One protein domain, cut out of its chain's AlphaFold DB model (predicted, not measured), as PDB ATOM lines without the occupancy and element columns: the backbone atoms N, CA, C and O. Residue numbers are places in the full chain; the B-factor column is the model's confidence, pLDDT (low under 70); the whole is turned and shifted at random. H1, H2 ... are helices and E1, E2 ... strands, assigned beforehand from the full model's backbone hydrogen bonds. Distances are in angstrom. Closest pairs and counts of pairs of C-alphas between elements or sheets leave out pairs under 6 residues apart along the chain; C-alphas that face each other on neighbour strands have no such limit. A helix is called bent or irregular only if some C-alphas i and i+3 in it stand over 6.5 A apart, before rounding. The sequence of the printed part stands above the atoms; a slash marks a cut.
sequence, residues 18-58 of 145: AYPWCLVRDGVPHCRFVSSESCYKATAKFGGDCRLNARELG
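This is residues 18 to 58 of the 145 residues of an uncharacterized protein of Chromatiales bacterium (UniProt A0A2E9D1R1). This is a small antiparallel sheet of three strands, in the order E2, E1, E3, with one helix, H1, over one face and the other face bare. H1 runs along the strands, and the two ends of the printed part, residues 18 to 20 and residues 53 to 58, lead away from the same end of the sheet. The printed part has 41 residues, with three named strands and one named helix in the order E1, E2, H1, E3 along the chain; the class is mixed, helices and strands, with 11 residues in the helix and 15 in the strands. It is compact, with a radius of gyration of the C-alphas of 9.0 A, and flat in outline, spanning 27 by 20 by 11 A.

Begin with the inner strand of the sheet, E1, residues 21 to 25: find C-alpha 21 at (8.360, 40.875, 4.266) and go on to C-alpha 25 at (-0.269, 31.058, 3.561), 13.1 A away. Beside it look for E2, residues 28 to 33, the longest strand by residues, which measures 14.6 A from first to last C-alpha. The other edge strand is E3, residues 49 to 52, 10.2 A long, ending with C-alpha 52 at (9.416, 39.380, 8.462). Between E2 and E3 along the chain you reach H1, residues 36 to 46, which starts with C-alpha 36 at (4.821, 45.743, 5.905) and is 15.1 A long; it is neither bent nor irregular.

Start at E1, the inner strand. E2 and E1 are antiparallel neighbours and form a hairpin, with 147 degrees between their N-to-C directions; look at N 30 and O 23, 2.8 A apart, and at N 28 and O 25, also 2.8 A, both within hydrogen-bond range. The C-alphas of residues 31 and 22 face each other at 3.9 A. E1 and E3 are antiparallel as well, at 145 degrees, and here N 22 and O 51 are within hydrogen-bond range at 2.8 A, as are N 51 and O 22 at 2.9 A. Now move off the sheet to H1, which is on it at a height over the sheet of 8.6 A, in two layers, a helix on one face of a sheet. H1 lies over E1 and, only just, over E3, on which 3 of its 11 C-alphas fall. On the local plane its line and that of E1 stand at 15 degrees, along the strands. Look at Cys 39 for the closest pairs of C-alphas: it is 6.2 A from Leu 23 of E1, 5.9 A from Cys 50 of E3 and 5.7 A from Phe 33 of E2. E2, H1 and E3 make a split strand-helix-strand unit, two strands running the same way with E1 between them in the sheet, and its crossover is right-handed. In the backbone of H1, 6 of 7 O i to N i+4 pairs are within hydrogen-bond range.

The two C-alphas farthest apart are those of Lys 45 in H1 and Gly 58, 28.3 A from each other, while the first and last printed C-alphas, of Ala 18 and Gly 58, are 10.8 A apart. The sheet's C-alphas lie up to 3.9 A off the best plane through all of them. The printed part has no cut, and the links E1 to E2, E2 to H1 and H1 to E3 are tight, with 2 residues in each. In the B-factor column the mean pLDDT of the printed part is 82.4; look for values under 70, where the model's confidence is low, at residue 18 and at residues 54 to 58.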
ATOM      1  N   ALA A  18      16.016  43.509  -1.742       68.31
ATOM      2  CA  ALA A  18      15.735  42.778  -0.521       68.31
ATOM      3  C   ALA A  18      14.224  42.853  -0.266       68.31
ATOM      4  O   ALA A  18      13.640  43.939  -0.267       68.31
ATOM      5  N   TYR A  19      13.588  41.702  -0.058       85.12
ATOM      6  CA  TYR A  19      12.166  41.609   0.277       85.12
ATOM      7  C   TYR A  19      12.020  41.305   1.769       85.12
ATOM      8  O   TYR A  19      11.903  40.131   2.124       85.12
ATOM      9  N   PRO A  20      12.051  42.317   2.659       78.12
ATOM     10  CA  PRO A  20      12.015  42.144   4.109       78.12
ATOM     11  C   PRO A  20      10.700  41.579   4.659       78.12
ATOM     12  O   PRO A  20      10.638  41.298   5.853       78.12
ATOM     13  N   TRP A  21       9.665  41.383   3.836       83.19
ATOM     14  CA  TRP A  21       8.360  40.875   4.266       83.19
ATOM     15  C   TRP A  21       7.872  39.701   3.405       83.19
ATOM     16  O   TRP A  21       7.996  39.693   2.174       83.19
ATOM     17  N   CYS A  22       7.273  38.712   4.071       86.44
ATOM     18  CA  CYS A  22       6.685  37.518   3.475       86.44
ATOM     19  C   CYS A  22       5.225  37.364   3.893       86.44
ATOM     20  O   CYS A  22       4.900  37.435   5.077       86.44
ATOM     21  N   LEU A  23       4.370  37.053   2.923       91.31
ATOM     22  CA  LEU A  23       3.021  36.567   3.191       91.31
ATOM     23  C   LEU A  23       3.088  35.056   3.419       91.31
ATOM     24  O   LEU A  23       3.516  34.328   2.527       91.31
ATOM     25  N   VAL A  24       2.680  34.579   4.587       87.38
ATOM     26  CA  VAL A  24       2.627  33.153   4.911       87.38
ATOM     27  C   VAL A  24       1.201  32.658   4.736       87.38
ATOM     28  O   VAL A  24       0.292  33.109   5.433       87.38
ATOM     29  N   ARG A  25       1.017  31.708   3.820       88.00
ATOM     30  CA  ARG A  25      -0.269  31.058   3.561       88.00
ATOM     31  C   ARG A  25      -0.073  29.552   3.609       88.00
ATOM     32  O   ARG A  25       0.861  29.051   2.995       88.00
ATOM     33  N   ASP A  26      -0.903  28.851   4.379       84.81
ATOM     34  CA  ASP A  26      -0.820  27.390   4.542       84.81
ATOM     35  C   ASP A  26       0.586  26.906   4.962       84.81
ATOM     36  O   ASP A  26       1.065  25.856   4.546       84.81
ATOM     37  N   GLY A  27       1.298  27.719   5.753       77.06
ATOM     38  CA  GLY A  27       2.676  27.451   6.179       77.06
ATOM     39  C   GLY A  27       3.764  27.757   5.138       77.06
ATOM     40  O   GLY A  27       4.947  27.660   5.464       77.06
ATOM     41  N   VAL A  28       3.404  28.182   3.923       82.81
ATOM     42  CA  VAL A  28       4.345  28.510   2.840       82.81
ATOM     43  C   VAL A  28       4.620  30.024   2.799       82.81
ATOM     44  O   VAL A  28       3.684  30.811   2.635       82.81
ATOM     45  N   PRO A  29       5.884  30.473   2.946       83.31
ATOM     46  CA  PRO A  29       6.236  31.891   2.898       83.31
ATOM     47  C   PRO A  29       6.441  32.401   1.461       83.31
ATOM     48  O   PRO A  29       7.295  31.916   0.721       83.31
ATOM     49  N   HIS A  30       5.715  33.456   1.091       89.00
ATOM     50  CA  HIS A  30       5.839  34.180  -0.175       89.00
ATOM     51  C   HIS A  30       6.498  35.549   0.052       89.00
ATOM     52  O   HIS A  30       5.831  36.555   0.314       89.00
ATOM     53  N   CYS A  31       7.827  35.577  -0.037       87.12
ATOM     54  CA  CYS A  31       8.663  36.739   0.262       87.12
ATOM     55  C   CYS A  31       8.882  37.616  -0.973       87.12
ATOM     56  O   CYS A  31       9.772  37.362  -1.779       87.12
ATOM     57  N   ARG A  32       8.032  38.631  -1.135       88.69
ATOM     58  CA  ARG A  32       8.065  39.553  -2.286       88.69
ATOM     59  C   ARG A  32       7.690  40.989  -1.930       88.69
ATOM     60  O   ARG A  32       7.413  41.795  -2.813       88.69
ATOM     61  N   PHE A  33       7.597  41.293  -0.639       85.81
ATOM     62  CA  PHE A  33       7.102  42.573  -0.159       85.81
ATOM     63  C   PHE A  33       8.259  43.393   0.403       85.81
ATOM     64  O   PHE A  33       9.023  42.925   1.250       85.81
ATOM     65  N   VAL A  34       8.379  44.624  -0.093       84.94
ATOM     66  CA  VAL A  34       9.395  45.591   0.350       84.94
ATOM     67  C   VAL A  34       8.964  46.367   1.598       84.94
ATOM     68  O   VAL A  34       9.806  46.908   2.304       84.94
ATOM     69  N   SER A  35       7.664  46.378   1.915       82.62
ATOM     70  CA  SER A  35       7.094  47.049   3.090       82.62
ATOM     71  C   SER A  35       6.042  46.186   3.794       82.62
ATOM     72  O   SER A  35       5.360  45.383   3.152       82.62
ATOM     73  N   SER A  36       5.869  46.393   5.104       82.75
ATOM     74  CA  SER A  36       4.821  45.743   5.905       82.75
ATOM     75  C   SER A  36       3.434  46.046   5.361       82.75
ATOM     76  O   SER A  36       2.611  45.151   5.213       82.75
ATOM     77  N   GLU A  37       3.188  47.303   5.011       84.00
ATOM     78  CA  GLU A  37       1.889  47.787   4.558       84.00
ATOM     79  C   GLU A  37       1.438  47.092   3.266       84.00
ATOM     80  O   GLU A  37       0.299  46.634   3.159       84.00
ATOM     81  N   SER A  38       2.359  46.907   2.309       85.25
ATOM     82  CA  SER A  38       2.076  46.160   1.076       85.25
ATOM     83  C   SER A  38       1.797  44.677   1.338       85.25
ATOM     84  O   SER A  38       0.948  44.083   0.670       85.25
ATOM     85  N   CYS A  39       2.463  44.099   2.338       89.00
ATOM     86  CA  CYS A  39       2.236  42.732   2.780       89.00
ATOM     87  C   CYS A  39       0.846  42.593   3.429       89.00
ATOM     88  O   CYS A  39       0.047  41.763   2.998       89.00
ATOM     89  N   TYR A  40       0.505  43.431   4.413       87.88
ATOM     90  CA  TYR A  40      -0.792  43.381   5.101       87.88
ATOM     91  C   TYR A  40      -1.965  43.688   4.164       87.88
ATOM     92  O   TYR A  40      -3.027  43.080   4.251       87.88
ATOM     93  N   LYS A  41      -1.781  44.561   3.171       89.44
ATOM     94  CA  LYS A  41      -2.797  44.747   2.127       89.44
ATOM     95  C   LYS A  41      -3.033  43.466   1.317       89.44
ATOM     96  O   LYS A  41      -4.141  43.228   0.838       89.44
ATOM     97  N   ALA A  42      -2.007  42.628   1.164       88.06
ATOM     98  CA  ALA A  42      -2.121  41.338   0.500       88.06
ATOM     99  C   ALA A  42      -2.794  40.272   1.380       88.06
ATOM    100  O   ALA A  42      -3.530  39.458   0.824       88.06
ATOM    101  N   THR A  43      -2.632  40.293   2.711       88.25
ATOM    102  CA  THR A  43      -3.372  39.374   3.607       88.25
ATOM    103  C   THR A  43      -4.876  39.607   3.492       88.25
ATOM    104  O   THR A  43      -5.633  38.649   3.371       88.25
ATOM    105  N   ALA A  44      -5.309  40.869   3.396       86.31
ATOM    106  CA  ALA A  44      -6.716  41.224   3.198       86.31
ATOM    107  C   ALA A  44      -7.303  40.693   1.875       86.31
ATOM    108  O   ALA A  44      -8.506  40.471   1.777       86.31
ATOM    109  N   LYS A  45      -6.466  40.485   0.848       88.06
ATOM    110  CA  LYS A  45      -6.897  40.024  -0.482       88.06
ATOM    111  C   LYS A  45      -6.758  38.514  -0.685       88.06
ATOM    112  O   LYS A  45      -7.559  37.925  -1.402       88.06
ATOM    113  N   PHE A  46      -5.719  37.903  -0.123       87.06
ATOM    114  CA  PHE A  46      -5.333  36.518  -0.409       87.06
ATOM    115  C   PHE A  46      -5.400  35.591   0.811       87.06
ATOM    116  O   PHE A  46      -5.195  34.386   0.655       87.06
ATOM    117  N   GLY A  47      -5.686  36.132   1.999       82.56
ATOM    118  CA  GLY A  47      -5.606  35.414   3.269       82.56
ATOM    119  C   GLY A  47      -4.165  35.161   3.723       82.56
ATOM    120  O   GLY A  47      -3.208  35.361   2.970       82.56
ATOM    121  N   GLY A  48      -4.012  34.713   4.970       88.81
ATOM    122  CA  GLY A  48      -2.718  34.421   5.591       88.81
ATOM    123  C   GLY A  48      -2.226  35.521   6.531       88.81
ATOM    124  O   GLY A  48      -2.992  36.389   6.945       88.81
ATOM    125  N   ASP A  49      -0.938  35.466   6.861       84.38
ATOM    126  CA  ASP A  49      -0.301  36.350   7.842       84.38
ATOM    127  C   ASP A  49       0.992  36.958   7.284       84.38
ATOM    128  O   ASP A  49       1.678  36.334   6.471       84.38
ATOM    129  N   CYS A  50       1.335  38.177   7.699       86.00
ATOM    130  CA  CYS A  50       2.563  38.836   7.264       86.00
ATOM    131  C   CYS A  50       3.659  38.727   8.303       86.00
ATOM    132  O   CYS A  50       3.553  39.233   9.416       86.00
ATOM    133  N   ARG A  51       4.766  38.117   7.884       83.69
ATOM    134  CA  ARG A  51       5.939  37.891   8.722       83.69
ATOM    135  C   ARG A  51       7.162  38.530   8.087       83.69
ATOM    136  O   ARG A  51       7.258  38.661   6.868       83.69
ATOM    137  N   LEU A  52       8.120  38.904   8.924       78.69
ATOM    138  CA  LEU A  52       9.416  39.380   8.462       78.69
ATOM    139  C   LEU A  52      10.129  38.271   7.680       78.69
ATOM    140  O   LEU A  52      10.182  37.117   8.113       78.69
ATOM    141  N   ASN A  53      10.723  38.634   6.545       79.06
ATOM    142  CA  ASN A  53      11.660  37.785   5.833       79.06
ATOM    143  C   ASN A  53      12.972  37.762   6.594       79.06
ATOM    144  O   ASN A  53      13.933  38.478   6.304       79.06
ATOM    145  N   ALA A  54      12.997  36.907   7.600       67.50
ATOM    146  CA  ALA A  54      14.136  36.799   8.466       67.50
ATOM    147  C   ALA A  54      15.403  36.364   7.680       67.50
ATOM    148  O   ALA A  54      16.501  36.689   8.109       67.50
ATOM    149  N   ARG A  55      15.303  35.704   6.509       67.25
ATOM    150  CA  ARG A  55      16.477  35.366   5.671       67.25
ATOM    151  C   ARG A  55      17.130  36.614   5.076       67.25
ATOM    152  O   ARG A  55      18.338  36.768   5.204       67.25
ATOM    153  N   GLU A  56      16.336  37.492   4.468       68.56
ATOM    154  CA  GLU A  56      16.827  38.738   3.851       68.56
ATOM    155  C   GLU A  56      17.298  39.751   4.895       68.56
ATOM    156  O   GLU A  56      18.261  40.478   4.682       68.56
ATOM    157  N   LEU A  57      16.666  39.752   6.068       64.62
ATOM    158  CA  LEU A  57      17.066  40.600   7.190       64.62
ATOM    159  C   LEU A  57      18.262  40.038   7.978       64.62
ATOM    160  O   LEU A  57      18.649  40.614   8.991       64.62
ATOM    161  N   GLY A  58      18.822  38.889   7.577       56.66
ATOM    162  CA  GLY A  58      19.908  38.225   8.308       56.66
ATOM    163  C   GLY A  58      19.514  37.708   9.702       56.66
ATOM    164  O   GLY A  58      20.371  37.313  10.490       56.66
TER     165      GLY A  58